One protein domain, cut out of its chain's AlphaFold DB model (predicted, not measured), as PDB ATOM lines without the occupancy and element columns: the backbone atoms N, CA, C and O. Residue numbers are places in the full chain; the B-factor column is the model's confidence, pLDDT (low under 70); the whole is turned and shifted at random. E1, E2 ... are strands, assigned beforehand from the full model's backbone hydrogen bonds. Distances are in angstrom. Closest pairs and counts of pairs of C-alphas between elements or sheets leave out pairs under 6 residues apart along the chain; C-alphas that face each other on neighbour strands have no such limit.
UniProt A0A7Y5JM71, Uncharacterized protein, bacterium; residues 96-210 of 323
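This is residues 96 to 210 of the 323 residues of an uncharacterized protein of bacterium (UniProt A0A7Y5JM71). With little regular structure, this is a small sandwich of two strongly twisted three-stranded sheets, E1-E4-E3 and E2-E5-E6, partly face to face, with long loops around them. Of 115 printed residues, 44 are in the six named strands, E1 to E6 along the chain; the class is all strand, both sheets antiparallel. It is compact, radius of gyration of the C-alphas 14.8 A, spanning 42 by 25 by 24 A.

E1, residues 96 to 102, starts at C-alpha (17.562, -59.146, 155.099); E4 is 167 to 174, 23.2 A; E3 is 144 to 151, 21.7 A. E2 is 120 to 126; E5 is 179 to 187, 24.8 A; E6, 205 to 209, ends at C-alpha (29.102, -52.659, 152.792).

Within hydrogen-bond range are N 99 and O 169 of E1 and E4, 2.8 A; N 148 and O 170 of hairpin E3 and E4, 2.8 A; N 123 and O 184 of E2 and E5, 2.7 A; N 209 and O 179 of hairpin E5 and E6, 2.8 A. Between sheets, E2 and E3 have closest C-alphas Pro 122 and Tyr 145, 7.4 A.

The printed part has no cut. Only link E4 to E5 is tight; the others are long. pLDDT is under 70 for 39 residues, among them 193 to 210.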
ATOM      1  N   GLN A  96      18.701 -58.245 154.991       66.25
ATOM      2  CA  GLN A  96      17.562 -59.146 155.099       66.25
ATOM      3  C   GLN A  96      17.381 -59.910 153.793       66.25
ATOM      4  O   GLN A  96      17.124 -59.319 152.743       66.25
ATOM      5  N   VAL A  97      17.482 -61.233 153.865       70.12
ATOM      6  CA  VAL A  97      17.284 -62.113 152.718       70.12
ATOM      7  C   VAL A  97      15.959 -62.839 152.843       70.12
ATOM      8  O   VAL A  97      15.706 -63.571 153.801       70.12
ATOM      9  N   LEU A  98      15.117 -62.634 151.837       73.00
ATOM     10  CA  LEU A  98      13.807 -63.245 151.716       73.00
ATOM     11  C   LEU A  98      13.887 -64.454 150.777       73.00
ATOM     12  O   LEU A  98      14.241 -64.312 149.609       73.00
ATOM     13  N   ILE A  99      13.559 -65.641 151.282       75.31
ATOM     14  CA  ILE A  99      13.585 -66.899 150.528       75.31
ATOM     15  C   ILE A  99      12.169 -67.452 150.442       75.31
ATOM     16  O   ILE A  99      11.570 -67.801 151.456       75.31
ATOM     17  N   THR A 100      11.633 -67.578 149.234       75.81
ATOM     18  CA  THR A 100      10.344 -68.239 149.010       75.81
ATOM     19  C   THR A 100      10.551 -69.742 148.857       75.81
ATOM     20  O   THR A 100      11.337 -70.198 148.021       75.81
ATOM     21  N   LEU A 101       9.835 -70.520 149.662       76.12
ATOM     22  CA  LEU A 101       9.784 -71.969 149.543       76.12
ATOM     23  C   LEU A 101       8.751 -72.368 148.494       76.12
ATOM     24  O   LEU A 101       7.661 -71.795 148.421       76.12
ATOM     25  N   LEU A 102       9.097 -73.382 147.712       72.00
ATOM     26  CA  LEU A 102       8.188 -74.055 146.799       72.00
ATOM     27  C   LEU A 102       8.103 -75.525 147.203       72.00
ATOM     28  O   LEU A 102       9.119 -76.162 147.489       72.00
ATOM     29  N   ASN A 103       6.880 -76.043 147.227       72.06
ATOM     30  CA  ASN A 103       6.627 -77.460 147.408       72.06
ATOM     31  C   ASN A 103       6.111 -78.052 146.094       72.06
ATOM     32  O   ASN A 103       4.941 -77.887 145.748       72.06
ATOM     33  N   ASP A 104       7.008 -78.724 145.377       69.00
ATOM     34  CA  ASP A 104       6.702 -79.424 144.125       69.00
ATOM     35  C   ASP A 104       6.162 -80.852 144.363       69.00
ATOM     36  O   ASP A 104       5.911 -81.588 143.408       69.00
ATOM     37  N   SER A 105       5.974 -81.250 145.627       70.94
ATOM     38  CA  SER A 105       5.320 -82.504 146.006       70.94
ATOM     39  C   SER A 105       3.812 -82.461 145.740       70.94
ATOM     40  O   SER A 105       3.191 -81.396 145.674       70.94
ATOM     41  N   ASP A 106       3.204 -83.641 145.655       80.44
ATOM     42  CA  ASP A 106       1.752 -83.835 145.664       80.44
ATOM     43  C   ASP A 106       1.145 -83.745 147.078       80.44
ATOM     44  O   ASP A 106      -0.078 -83.741 147.233       80.44
ATOM     45  N   GLN A 107       1.984 -83.643 148.114       79.75
ATOM     46  CA  GLN A 107       1.582 -83.581 149.519       79.75
ATOM     47  C   GLN A 107       2.031 -82.285 150.193       79.75
ATOM     48  O   GLN A 107       3.113 -81.772 149.921       79.75
ATOM     49  N   ASP A 108       1.225 -81.786 151.135       80.38
ATOM     50  CA  ASP A 108       1.599 -80.654 151.984       80.38
ATOM     51  C   ASP A 108       2.829 -80.978 152.837       80.38
ATOM     52  O   ASP A 108       2.859 -81.976 153.564       80.38
ATOM     53  N   TYR A 109       3.799 -80.069 152.853       76.56
ATOM     54  CA  TYR A 109       4.962 -80.200 153.713       76.56
ATOM     55  C   TYR A 109       4.740 -79.519 155.059       76.56
ATOM     56  O   TYR A 109       4.635 -78.296 155.124       76.56
ATOM     57  N   ASN A 110       4.728 -80.285 156.152       79.12
ATOM     58  CA  ASN A 110       4.546 -79.740 157.498       79.12
ATOM     59  C   ASN A 110       5.857 -79.168 158.080       79.12
ATOM     60  O   ASN A 110       6.863 -79.873 158.229       79.12
ATOM     61  N   LEU A 111       5.801 -77.891 158.460       74.31
ATOM     62  CA  LEU A 111       6.854 -77.075 159.073       74.31
ATOM     63  C   LEU A 111       6.773 -77.049 160.606       74.31
ATOM     64  O   LEU A 111       7.664 -76.507 161.256       74.31
ATOM     65  N   SER A 112       5.730 -77.635 161.201       71.88
ATOM     66  CA  SER A 112       5.538 -77.659 162.651       71.88
ATOM     67  C   SER A 112       6.737 -78.279 163.372       71.88
ATOM     68  O   SER A 112       7.153 -79.397 163.065       71.88
ATOM     69  N   GLY A 113       7.278 -77.555 164.356       68.50
ATOM     70  CA  GLY A 113       8.430 -77.986 165.157       68.50
ATOM     71  C   GLY A 113       9.777 -77.948 164.428       68.50
ATOM     72  O   GLY A 113      10.773 -78.410 164.980       68.50
ATOM     73  N   LYS A 114       9.834 -77.411 163.203       75.19
ATOM     74  CA  LYS A 114      11.074 -77.267 162.432       75.19
ATOM     75  C   LYS A 114      11.566 -75.825 162.501       75.19
ATOM     76  O   LYS A 114      10.778 -74.891 162.387       75.19
ATOM     77  N   THR A 115      12.878 -75.647 162.654       78.75
ATOM     78  CA  THR A 115      13.529 -74.335 162.545       78.75
ATOM     79  C   THR A 115      14.325 -74.250 161.239       78.75
ATOM     80  O   THR A 115      15.232 -75.059 161.025       78.75
ATOM     81  N   PRO A 116      14.021 -73.284 160.356       81.38
ATOM     82  CA  PRO A 116      14.765 -73.083 159.117       81.38
ATOM     83  C   PRO A 116      16.172 -72.499 159.293       81.38
ATOM     84  O   PRO A 116      16.856 -72.317 158.291       81.38
ATOM     85  N   GLN A 117      16.641 -72.217 160.520       85.75
ATOM     86  CA  GLN A 117      17.944 -71.579 160.798       85.75
ATOM     87  C   GLN A 117      19.094 -72.087 159.920       85.75
ATOM     88  O   GLN A 117      19.859 -71.283 159.405       85.75
ATOM     89  N   ASN A 118      19.187 -73.401 159.708       84.75
ATOM     90  CA  ASN A 118      20.291 -74.010 158.965       84.75
ATOM     91  C   ASN A 118      19.922 -74.467 157.548       84.75
ATOM     92  O   ASN A 118      20.752 -75.094 156.898       84.75
ATOM     93  N   TRP A 119      18.706 -74.215 157.057       85.12
ATOM     94  CA  TRP A 119      18.280 -74.669 155.722       85.12
ATOM     95  C   TRP A 119      19.011 -73.946 154.600       85.12
ATOM     96  O   TRP A 119      19.316 -74.557 153.578       85.12
ATOM     97  N   PHE A 120      19.333 -72.675 154.826       84.75
ATOM     98  CA  PHE A 120      20.077 -71.841 153.900       84.75
ATOM     99  C   PHE A 120      21.247 -71.187 154.622       84.75
ATOM    100  O   PHE A 120      21.117 -70.749 155.763       84.75
ATOM    101  N   LYS A 121      22.393 -71.147 153.951       87.69
ATOM    102  CA  LYS A 121      23.668 -70.683 154.488       87.69
ATOM    103  C   LYS A 121      24.225 -69.571 153.594       87.69
ATOM    104  O   LYS A 121      24.313 -69.797 152.385       87.69
ATOM    105  N   PRO A 122      24.590 -68.402 154.143       86.00
ATOM    106  CA  PRO A 122      25.138 -67.309 153.352       86.00
ATOM    107  C   PRO A 122      26.543 -67.641 152.839       86.00
ATOM    108  O   PRO A 122      27.311 -68.369 153.469       86.00
ATOM    109  N   GLN A 123      26.875 -67.076 151.690       86.25
ATOM    110  CA  GLN A 123      28.184 -67.067 151.059       86.25
ATOM    111  C   GLN A 123      28.373 -65.698 150.414       86.25
ATOM    112  O   GLN A 123      27.452 -65.190 149.778       86.25
ATOM    113  N   ILE A 124      29.548 -65.106 150.562       83.38
ATOM    114  CA  ILE A 124      29.872 -63.791 150.014       83.38
ATOM    115  C   ILE A 124      30.838 -63.964 148.858       83.38
ATOM    116  O   ILE A 124      31.812 -64.703 148.973       83.38
ATOM    117  N   PHE A 125      30.580 -63.270 147.760       84.50
ATOM    118  CA  PHE A 125      31.418 -63.241 146.569       84.50
ATOM    119  C   PHE A 125      31.805 -61.799 146.248       84.50
ATOM    120  O   PHE A 125      31.080 -60.866 146.597       84.50
ATOM    121  N   ASP A 126      32.941 -61.621 145.578       80.56
ATOM    122  CA  ASP A 126      33.355 -60.315 145.062       80.56
ATOM    123  C   ASP A 126      32.287 -59.763 144.103       80.56
ATOM    124  O   ASP A 126      31.797 -60.496 143.241       80.56
ATOM    125  N   GLY A 127      31.954 -58.474 144.233       72.94
ATOM    126  CA  GLY A 127      30.941 -57.769 143.437       72.94
ATOM    127  C   GLY A 127      31.076 -57.896 141.915       72.94
ATOM    128  O   GLY A 127      30.106 -57.690 141.187       72.94
ATOM    129  N   SER A 128      32.274 -58.211 141.427       77.81
ATOM    130  CA  SER A 128      32.601 -58.358 140.005       77.81
ATOM    131  C   SER A 128      32.699 -59.812 139.529       77.81
ATOM    132  O   SER A 128      32.925 -60.057 138.341       77.81
ATOM    133  N   SER A 129      32.554 -60.783 140.434       78.12
ATOM    134  CA  SER A 129      32.782 -62.195 140.139       78.12
ATOM    135  C   SER A 129      31.550 -62.905 139.562       78.12
ATOM    136  O   SER A 129      30.404 -62.538 139.800       78.12
ATOM    137  N   ASP A 130      31.789 -63.953 138.769       79.88
ATOM    138  CA  ASP A 130      30.742 -64.883 138.334       79.88
ATOM    139  C   ASP A 130      30.488 -65.896 139.462       79.88
ATOM    140  O   ASP A 130      31.238 -66.868 139.600       79.88
ATOM    141  N   VAL A 131      29.437 -65.686 140.264       74.25
ATOM    142  CA  VAL A 131      29.078 -66.525 141.433       74.25
ATOM    143  C   VAL A 131      28.876 -68.011 141.123       74.25
ATOM    144  O   VAL A 131      28.841 -68.844 142.035       74.25
ATOM    145  N   MET A 132      28.687 -68.368 139.848       77.12
ATOM    146  CA  MET A 132      28.516 -69.760 139.426       77.12
ATOM    147  C   MET A 132      29.856 -70.475 139.243       77.12
ATOM    148  O   MET A 132      29.892 -71.706 139.257       77.12
ATOM    149  N   LYS A 133      30.947 -69.724 139.066       79.12
ATOM    150  CA  LYS A 133      32.299 -70.257 138.832       79.12
ATOM    151  C   LYS A 133      33.288 -69.897 139.936       79.12
ATOM    152  O   LYS A 133      34.250 -70.633 140.149       79.12
ATOM    153  N   ALA A 134      33.088 -68.758 140.587       82.12
ATOM    154  CA  ALA A 134      33.969 -68.256 141.624       82.12
ATOM    155  C   ALA A 134      33.887 -69.113 142.894       82.12
ATOM    156  O   ALA A 134      32.863 -69.727 143.195       82.12
ATOM    157  N   GLN A 135      34.983 -69.136 143.649       88.19
ATOM    158  CA  GLN A 135      34.943 -69.568 145.043       88.19
ATOM    159  C   GLN A 135      34.407 -68.416 145.900       88.19
ATOM    160  O   GLN A 135      34.681 -67.257 145.576       88.19
ATOM    161  N   PRO A 136      33.648 -68.708 146.969       88.44
ATOM    162  CA  PRO A 136      33.195 -67.670 147.879       88.44
ATOM    163  C   PRO A 136      34.401 -66.983 148.531       88.44
ATOM    164  O   PRO A 136      35.366 -67.639 148.919       88.44
ATOM    165  N   TYR A 137      34.327 -65.660 148.644       85.44
ATOM    166  CA  TYR A 137      35.257 -64.852 149.426       85.44
ATOM    167  C   TYR A 137      35.111 -65.151 150.925       85.44
ATOM    168  O   TYR A 137      36.114 -65.353 151.603       85.44
ATOM    169  N   LEU A 138      33.867 -65.240 151.411       84.50
ATOM    170  CA  LEU A 138      33.534 -65.740 152.748       84.50
ATOM    171  C   LEU A 138      32.436 -66.794 152.665       84.50
ATOM    172  O   LEU A 138      31.490 -66.656 151.884       84.50
ATOM    173  N   ASP A 139      32.518 -67.817 153.507       86.44
ATOM    174  CA  ASP A 139      31.450 -68.802 153.666       86.44
ATOM    175  C   ASP A 139      30.636 -68.596 154.956       86.44
ATOM    176  O   ASP A 139      30.901 -67.717 155.774       86.44
ATOM    177  N   SER A 140      29.627 -69.443 155.159       79.56
ATOM    178  CA  SER A 140      28.725 -69.366 156.315       79.56
ATOM    179  C   SER A 140      29.371 -69.586 157.685       79.56
ATOM    180  O   SER A 140      28.691 -69.402 158.690       79.56
ATOM    181  N   SER A 141      30.622 -70.051 157.750       84.44
ATOM    182  CA  SER A 141      31.375 -70.140 159.008       84.44
ATOM    183  C   SER A 141      32.021 -68.809 159.389       84.44
ATOM    184  O   SER A 141      32.326 -68.596 160.557       84.44
ATOM    185  N   GLN A 142      32.193 -67.915 158.413       81.81
ATOM    186  CA  GLN A 142      32.823 -66.604 158.571       81.81
ATOM    187  C   GLN A 142      31.808 -65.454 158.524       81.81
ATOM    188  O   GLN A 142      32.146 -64.327 158.864       81.81
ATOM    189  N   VAL A 143      30.577 -65.725 158.084       77.62
ATOM    190  CA  VAL A 143      29.495 -64.742 157.958       77.62
ATOM    191  C   VAL A 143      28.462 -64.984 159.049       77.62
ATOM    192  O   VAL A 143      27.955 -66.101 159.188       77.62
ATOM    193  N   LYS A 144      28.094 -63.936 159.787       79.56
ATOM    194  CA  LYS A 144      27.057 -64.024 160.817       79.56
ATOM    195  C   LYS A 144      25.666 -63.935 160.184       79.56
ATOM    196  O   LYS A 144      25.403 -63.093 159.327       79.56
ATOM    197  N   TYR A 145      24.767 -64.834 160.584       80.62
ATOM    198  CA  TYR A 145      23.388 -64.857 160.099       80.62
ATOM    199  C   TYR A 145      22.432 -65.543 161.077       80.62
ATOM    200  O   TYR A 145      22.810 -66.436 161.839       80.62
ATOM    201  N   ARG A 146      21.154 -65.170 161.018       81.00
ATOM    202  CA  ARG A 146      20.077 -65.792 161.796       81.00
ATOM    203  C   ARG A 146      18.794 -65.864 160.994       81.00
ATOM    204  O   ARG A 146      18.456 -64.954 160.243       81.00
ATOM    205  N   PHE A 147      18.048 -66.937 161.190       79.38
ATOM    206  CA  PHE A 147      16.662 -67.009 160.777       79.38
ATOM    207  C   PHE A 147      15.826 -66.133 161.707       79.38
ATOM    208  O   PHE A 147      15.865 -66.286 162.927       79.38
ATOM    209  N   ARG A 148      15.066 -65.211 161.119       72.62
ATOM    210  CA  ARG A 148      14.249 -64.257 161.864       72.62
ATOM    211  C   ARG A 148      12.816 -64.732 161.996       72.62
ATOM    212  O   ARG A 148      12.273 -64.794 163.095       72.62
ATOM    213  N   ARG A 149      12.174 -65.012 160.864       73.62
ATOM    214  CA  ARG A 149      10.774 -65.437 160.849       73.62
ATOM    215  C   ARG A 149      10.408 -66.170 159.577       73.62
ATOM    216  O   ARG A 149      11.012 -65.984 158.523       73.62
ATOM    217  N   MET A 150       9.336 -66.933 159.699       74.25
ATOM    218  CA  MET A 150       8.582 -67.480 158.588       74.25
ATOM    219  C   MET A 150       7.318 -66.636 158.406       74.25
ATOM    220  O   MET A 150       6.663 -66.288 159.389       74.25
ATOM    221  N   GLY A 151       6.993 -66.279 157.170       66.31
ATOM    222  CA  GLY A 151       5.794 -65.530 156.810       66.31
ATOM    223  C   GLY A 151       5.044 -66.186 155.655       66.31
ATOM    224  O   GLY A 151       5.595 -67.021 154.943       66.31
ATOM    225  N   GLY A 152       3.790 -65.787 155.473       59.56
ATOM    226  CA  GLY A 152       2.939 -66.155 154.343       59.56
ATOM    227  C   GLY A 152       1.774 -65.173 154.227       59.56
ATOM    228  O   GLY A 152       1.492 -64.433 155.170       59.56
ATOM    229  N   THR A 153       1.103 -65.119 153.078       45.38
ATOM    230  CA  THR A 153       0.028 -64.143 152.794       45.38
ATOM    231  C   THR A 153      -1.313 -64.459 153.486       45.38
ATOM    232  O   THR A 153      -2.362 -64.000 153.044       45.38
ATOM    233  N   GLY A 154      -1.308 -65.228 154.579       47.56
ATOM    234  CA  GLY A 154      -2.498 -65.642 155.331       47.56
ATOM    235  C   GLY A 154      -2.159 -66.083 156.756       47.56
ATOM    236  O   GLY A 154      -1.023 -65.927 157.201       47.56
ATOM    237  N   THR A 155      -3.140 -66.632 157.487       45.94
ATOM    238  CA  THR A 155      -2.904 -67.322 158.770       45.94
ATOM    239  C   THR A 155      -1.714 -68.259 158.590       45.94
ATOM    240  O   THR A 155      -1.706 -68.988 157.601       45.94
ATOM    241  N   ILE A 156      -0.716 -68.206 159.484       53.34
ATOM    242  CA  ILE A 156       0.506 -69.024 159.401       53.34
ATOM    243  C   ILE A 156       0.106 -70.495 159.558       53.34
ATOM    244  O   ILE A 156       0.170 -71.080 160.636       53.34
ATOM    245  N   ASP A 157      -0.372 -71.086 158.472       56.88
ATOM    246  CA  ASP A 157      -0.445 -72.515 158.294       56.88
ATOM    247  C   ASP A 157       1.021 -72.936 158.217       56.88
ATOM    248  O   ASP A 157       1.759 -72.488 157.338       56.88
ATOM    249  N   MET A 158       1.495 -73.702 159.201       68.06
ATOM    250  CA  MET A 158       2.871 -74.209 159.244       68.06
ATOM    251  C   MET A 158       3.048 -75.305 158.186       68.06
ATOM    252  O   MET A 158       3.498 -76.407 158.489       68.06
ATOM    253  N   LYS A 159       2.631 -75.038 156.953       72.38
ATOM    254  CA  LYS A 159       2.649 -75.959 155.835       72.38
ATOM    255  C   LYS A 159       3.049 -75.224 154.568       72.38
ATOM    256  O   LYS A 159       2.478 -74.186 154.250       72.38
ATOM    257  N   VAL A 160       3.979 -75.797 153.812       73.19
ATOM    258  CA  VAL A 160       4.144 -75.437 152.400       73.19
ATOM    259  C   VAL A 160       3.165 -76.313 151.630       73.19
ATOM    260  O   VAL A 160       3.374 -77.524 151.539       73.19
ATOM    261  N   ARG A 161       2.052 -75.753 151.154       76.06
ATOM    262  CA  ARG A 161       1.039 -76.568 150.470       76.06
ATOM    263  C   ARG A 161       1.535 -77.053 149.115       76.06
ATOM    264  O   ARG A 161       2.301 -76.349 148.455       76.06
ATOM    265  N   ALA A 162       1.085 -78.239 148.715       76.81
ATOM    266  CA  ALA A 162       1.410 -78.817 147.414       76.81
ATOM    267  C   ALA A 162       1.102 -77.824 146.275       76.81
ATOM    268  O   ALA A 162      -0.003 -77.278 146.191       76.81
ATOM    269  N   GLY A 163       2.088 -77.547 145.421       68.25
ATOM    270  CA  GLY A 163       1.954 -76.636 144.282       68.25
ATOM    271  C   GLY A 163       1.793 -75.146 144.626       68.25
ATOM    272  O   GLY A 163       1.552 -74.350 143.714       68.25
ATOM    273  N   GLN A 164       1.919 -74.738 145.897       66.44
ATOM    274  CA  GLN A 164       1.822 -73.334 146.322       66.44
ATOM    275  C   GLN A 164       3.187 -72.708 146.652       66.44
ATOM    276  O   GLN A 164       4.162 -73.396 146.959       66.44
ATOM    277  N   ARG A 165       3.247 -71.367 146.593       66.31
ATOM    278  CA  ARG A 165       4.448 -70.535 146.824       66.31
ATOM    279  C   ARG A 165       4.269 -69.618 148.031       66.31
ATOM    280  O   ARG A 165       4.630 -68.444 147.993       66.31
ATOM    281  N   ASP A 166       3.663 -70.141 149.088       65.88
ATOM    282  CA  ASP A 166       3.053 -69.271 150.096       65.88
ATOM    283  C   ASP A 166       3.921 -69.099 151.344       65.88
ATOM    284  O   ASP A 166       3.608 -68.269 152.195       65.88
ATOM    285  N   VAL A 167       5.023 -69.850 151.452       72.31
ATOM    286  CA  VAL A 167       5.908 -69.783 152.616       72.31
ATOM    287  C   VAL A 167       7.176 -69.027 152.276       72.31
ATOM    288  O   VAL A 167       7.908 -69.356 151.345       72.31
ATOM    289  N   VAL A 168       7.446 -68.017 153.085       77.50
ATOM    290  CA  VAL A 168       8.584 -67.128 152.965       77.50
ATOM    291  C   VAL A 168       9.428 -67.237 154.224       77.50
ATOM    292  O   VAL A 168       8.915 -67.147 155.336       77.50
ATOM    293  N   LEU A 169      10.730 -67.408 154.057       77.25
ATOM    294  CA  LEU A 169      11.715 -67.371 155.126       77.25
ATOM    295  C   LEU A 169      12.459 -66.046 155.067       77.25
ATOM    296  O   LEU A 169      12.844 -65.600 153.990       77.25
ATOM    297  N   LEU A 170      12.679 -65.439 156.224       75.81
ATOM    298  CA  LEU A 170      13.468 -64.225 156.354       75.81
ATOM    299  C   LEU A 170      14.714 -64.519 157.185       75.81
ATOM    300  O   LEU A 170      14.599 -64.987 158.322       75.81
ATOM    301  N   TYR A 171      15.880 -64.226 156.620       74.56
ATOM    302  CA  TYR A 171      17.174 -64.302 157.289       74.56
ATOM    303  C   TYR A 171      17.748 -62.902 157.448       74.56
ATOM    304  O   TYR A 171      17.656 -62.107 156.519       74.56
ATOM    305  N   ASP A 172      18.367 -62.629 158.589       72.94
ATOM    306  CA  ASP A 172      19.258 -61.485 158.755       72.94
ATOM    307  C   ASP A 172      20.698 -61.987 158.543       72.94
ATOM    308  O   ASP A 172      21.063 -63.027 159.097       72.94
ATOM    309  N   VAL A 173      21.503 -61.272 157.760       72.69
ATOM    310  CA  VAL A 173      22.933 -61.536 157.526       72.69
ATOM    311  C   VAL A 173      23.700 -60.261 157.840       72.69
ATOM    312  O   VAL A 173      23.333 -59.226 157.305       72.69
ATOM    313  N   TRP A 174      24.725 -60.298 158.686       70.88
ATOM    314  CA  TRP A 174      25.440 -59.092 159.128       70.88
ATOM    315  C   TRP A 174      26.948 -59.325 159.225       70.88
ATOM    316  O   TRP A 174      27.432 -60.429 158.964       70.88
ATOM    317  N   ASP A 175      27.668 -58.265 159.605       65.12
ATOM    318  CA  ASP A 175      29.129 -58.271 159.773       65.12
ATOM    319  C   ASP A 175      29.870 -58.535 158.453       65.12
ATOM    320  O   ASP A 175      30.788 -59.347 158.342       65.12
ATOM    321  N   LEU A 176      29.389 -57.880 157.395       68.69
ATOM    322  CA  LEU A 176      29.901 -58.050 156.043       68.69
ATOM    323  C   LEU A 176      31.114 -57.125 155.842       68.69
ATOM    324  O   LEU A 176      31.041 -55.951 156.212       68.69
ATOM    325  N   PRO A 177      32.226 -57.609 155.252       64.38
ATOM    326  CA  PRO A 177      33.417 -56.790 155.029       64.38
ATOM    327  C   PRO A 177      33.089 -55.535 154.230       64.38
ATOM    328  O   PRO A 177      32.235 -55.583 153.358       64.38
ATOM    329  N   VAL A 178      33.806 -54.433 154.436       61.91
ATOM    330  CA  VAL A 178      33.624 -53.214 153.626       61.91
ATOM    331  C   VAL A 178      33.948 -53.494 152.153       61.91
ATOM    332  O   VAL A 178      34.986 -54.079 151.846       61.91
ATOM    333  N   GLY A 179      33.076 -53.074 151.232       63.66
ATOM    334  CA  GLY A 179      33.272 -53.285 149.792       63.66
ATOM    335  C   GLY A 179      31.977 -53.493 149.010       63.66
ATOM    336  O   GLY A 179      30.886 -53.317 149.542       63.66
ATOM    337  N   ASN A 180      32.107 -53.855 147.733       67.31
ATOM    338  CA  ASN A 180      30.977 -54.251 146.893       67.31
ATOM    339  C   ASN A 180      30.927 -55.774 146.826       67.31
ATOM    340  O   ASN A 180      31.859 -56.394 146.310       67.31
ATOM    341  N   TRP A 181      29.834 -56.356 147.308       72.62
ATOM    342  CA  TRP A 181      29.730 -57.802 147.473       72.62
ATOM    343  C   TRP A 181      28.433 -58.359 146.928       72.62
ATOM    344  O   TRP A 181      27.422 -57.667 146.887       72.62
ATOM    345  N   GLN A 182      28.485 -59.642 146.588       75.19
ATOM    346  CA  GLN A 182      27.374 -60.478 146.163       75.19
ATOM    347  C   GLN A 182      27.042 -61.485 147.280       75.19
ATOM    348  O   GLN A 182      27.859 -62.354 147.586       75.19
ATOM    349  N   LEU A 183      25.855 -61.389 147.896       78.19
ATOM    350  CA  LEU A 183      25.415 -62.296 148.980       78.19
ATOM    351  C   LEU A 183      24.528 -63.455 148.501       78.19
ATOM    352  O   LEU A 183      23.364 -63.241 148.186       78.19
ATOM    353  N   VAL A 184      25.025 -64.686 148.604       81.25
ATOM    354  CA  VAL A 184      24.361 -65.925 148.180       81.25
ATOM    355  C   VAL A 184      23.948 -66.834 149.336       81.25
ATOM    356  O   VAL A 184      24.779 -67.445 149.989       81.25
ATOM    357  N   MET A 185      22.644 -67.029 149.533       81.50
ATOM    358  CA  MET A 185      22.059 -68.069 150.391       81.50
ATOM    359  C   MET A 185      22.011 -69.446 149.699       81.50
ATOM    360  O   MET A 185      21.072 -69.764 148.966       81.50
ATOM    361  N   ARG A 186      22.998 -70.310 149.948       83.31
ATOM    362  CA  ARG A 186      23.005 -71.690 149.428       83.31
ATOM    363  C   ARG A 186      22.146 -72.622 150.287       83.31
ATOM    364  O   ARG A 186      22.217 -72.531 151.512       83.31
ATOM    365  N   PRO A 187      21.393 -73.564 149.692       81.50
ATOM    366  CA  PRO A 187      20.734 -74.616 150.456       81.50
ATOM    367  C   PRO A 187      21.772 -75.516 151.139       81.50
ATOM    368  O   PRO A 187      22.849 -75.767 150.596       81.50
ATOM    369  N   SER A 188      21.447 -76.017 152.327       83.62
ATOM    370  CA  SER A 188      22.275 -76.978 153.060       83.62
ATOM    371  C   SER A 188      21.640 -78.370 153.064       83.62
ATOM    372  O   SER A 188      20.462 -78.524 152.764       83.62
ATOM    373  N   ALA A 189      22.390 -79.389 153.493       80.88
ATOM    374  CA  ALA A 189      21.859 -80.742 153.688       80.88
ATOM    375  C   ALA A 189      20.767 -80.839 154.777       80.88
ATOM    376  O   ALA A 189      20.132 -81.878 154.920       80.88
ATOM    377  N   SER A 190      20.561 -79.782 155.571       80.62
ATOM    378  CA  SER A 190      19.470 -79.703 156.547       80.62
ATOM    379  C   SER A 190      18.136 -79.309 155.914       80.62
ATOM    380  O   SER A 190      17.120 -79.351 156.612       80.62
ATOM    381  N   ILE A 191      18.127 -78.899 154.638       78.75
ATOM    382  CA  ILE A 191      16.877 -78.681 153.921       78.75
ATOM    383  C   ILE A 191      16.180 -80.038 153.712       78.75
ATOM    384  O   ILE A 191      16.824 -81.016 153.330       78.75
ATOM    385  N   PRO A 192      14.879 -80.132 153.991       71.06
ATOM    386  CA  PRO A 192      14.093 -81.327 153.702       71.06
ATOM    387  C   PRO A 192      14.118 -81.662 152.205       71.06
ATOM    388  O   PRO A 192      14.047 -80.760 151.377       71.06
ATOM    389  N   ASN A 193      14.188 -82.950 151.853       68.62
ATOM    390  CA  ASN A 193      14.291 -83.393 150.452       68.62
ATOM    391  C   ASN A 193      13.081 -83.000 149.587       68.62
ATOM    392  O   ASN A 193      13.191 -82.959 148.367       68.62
ATOM    393  N   ASP A 194      11.942 -82.752 150.222       62.22
ATOM    394  CA  ASP A 194      10.652 -82.368 149.652       62.22
ATOM    395  C   ASP A 194      10.384 -80.853 149.721       62.22
ATOM    396  O   ASP A 194       9.359 -80.376 149.237       62.22
ATOM    397  N   VAL A 195      11.312 -80.080 150.293       60.62
ATOM    398  CA  VAL A 195      11.279 -78.617 150.272       60.62
ATOM    399  C   VAL A 195      12.385 -78.117 149.372       60.62
ATOM    400  O   VAL A 195      13.574 -78.256 149.661       60.62
ATOM    401  N   HIS A 196      11.993 -77.442 148.303       63.06
ATOM    402  CA  HIS A 196      12.941 -76.804 147.414       63.06
ATOM    403  C   HIS A 196      12.914 -75.295 147.651       63.06
ATOM    404  O   HIS A 196      11.879 -74.629 147.577       63.06
ATOM    405  N   GLY A 197      14.083 -74.730 147.948       54.34
ATOM    406  CA  GLY A 197      14.273 -73.291 147.835       54.34
ATOM    407  C   GLY A 197      14.326 -72.925 146.358       54.34
ATOM    408  O   GLY A 197      15.247 -73.347 145.660       54.34
ATOM    409  N   ARG A 198      13.360 -72.145 145.868       53.75
ATOM    410  CA  ARG A 198      13.401 -71.631 144.495       53.75
ATOM    411  C   ARG A 198      14.076 -70.265 144.494       53.75
ATOM    412  O   ARG A 198      13.576 -69.325 145.101       53.75
ATOM    413  N   THR A 199      15.199 -70.152 143.790       47.12
ATOM    414  CA  THR A 199      15.986 -68.914 143.667       47.12
ATOM    415  C   THR A 199      15.970 -68.488 142.202       47.12
ATOM    416  O   THR A 199      16.450 -69.187 141.314       47.12
ATOM    417  N   GLY A 200      15.231 -67.420 141.915       40.28
ATOM    418  CA  GLY A 200      14.741 -67.113 140.574       40.28
ATOM    419  C   GLY A 200      15.570 -66.102 139.792       40.28
ATOM    420  O   GLY A 200      15.044 -65.053 139.432       40.28
ATOM    421  N   GLY A 201      16.830 -66.430 139.515       38.34
ATOM    422  CA  GLY A 201      17.816 -65.469 139.019       38.34
ATOM    423  C   GLY A 201      18.728 -65.025 140.151       38.34
ATOM    424  O   GLY A 201      18.375 -65.197 141.315       38.34
ATOM    425  N   GLU A 202      19.927 -64.586 139.771       41.72
ATOM    426  CA  GLU A 202      21.099 -64.345 140.611       41.72
ATOM    427  C   GLU A 202      20.783 -64.202 142.097       41.72
ATOM    428  O   GLU A 202      20.180 -63.238 142.564       41.72
ATOM    429  N   LEU A 203      21.179 -65.243 142.829       49.81
ATOM    430  CA  LEU A 203      21.004 -65.406 144.261       49.81
ATOM    431  C   LEU A 203      21.972 -64.467 144.980       49.81
ATOM    432  O   LEU A 203      22.651 -64.893 145.887       49.81
ATOM    433  N   TYR A 204      22.139 -63.237 144.513       50.38
ATOM    434  CA  TYR A 204      23.039 -62.288 145.112       50.38
ATOM    435  C   TYR A 204      22.471 -60.887 145.101       50.38
ATOM    436  O   TYR A 204      21.939 -60.397 144.111       50.38
ATOM    437  N   VAL A 205      22.599 -60.231 146.245       53.50
ATOM    438  CA  VAL A 205      22.389 -58.794 146.357       53.50
ATOM    439  C   VAL A 205      23.752 -58.150 146.179       53.50
ATOM    440  O   VAL A 205      24.677 -58.530 146.892       53.50
ATOM    441  N   ASN A 206      23.864 -57.208 145.240       51.06
ATOM    442  CA  ASN A 206      24.981 -56.269 145.195       51.06
ATOM    443  C   ASN A 206      24.707 -55.163 146.209       51.06
ATOM    444  O   ASN A 206      23.768 -54.385 146.025       51.06
ATOM    445  N   PHE A 207      25.507 -55.083 147.264       52.91
ATOM    446  CA  PHE A 207      25.392 -54.013 148.252       52.91
ATOM    447  C   PHE A 207      26.777 -53.437 148.580       52.91
ATOM    448  O   PHE A 207      27.754 -54.189 148.649       52.91
ATOM    449  N   PRO A 208      26.882 -52.105 148.750       50.19
ATOM    450  CA  PRO A 208      28.068 -51.489 149.313       50.19
ATOM    451  C   PRO A 208      28.029 -51.668 150.833       50.19
ATOM    452  O   PRO A 208      27.222 -51.028 151.503       50.19
ATOM    453  N   ALA A 209      28.899 -52.519 151.361       48.00
ATOM    454  CA  ALA A 209      29.102 -52.659 152.792       48.00
ATOM    455  C   ALA A 209      29.907 -51.471 153.334       48.00
ATOM    456  O   ALA A 209      30.960 -51.135 152.774       48.00
ATOM    457  N   LYS A 210      29.443 -50.840 154.415       51.00
ATOM    458  CA  LYS A 210      30.141 -49.723 155.072       51.00
ATOM    459  C   LYS A 210      30.609 -50.025 156.488       51.00
ATOM    460  O   LYS A 210      30.094 -50.914 157.154       51.00
TER     461      LYS A 210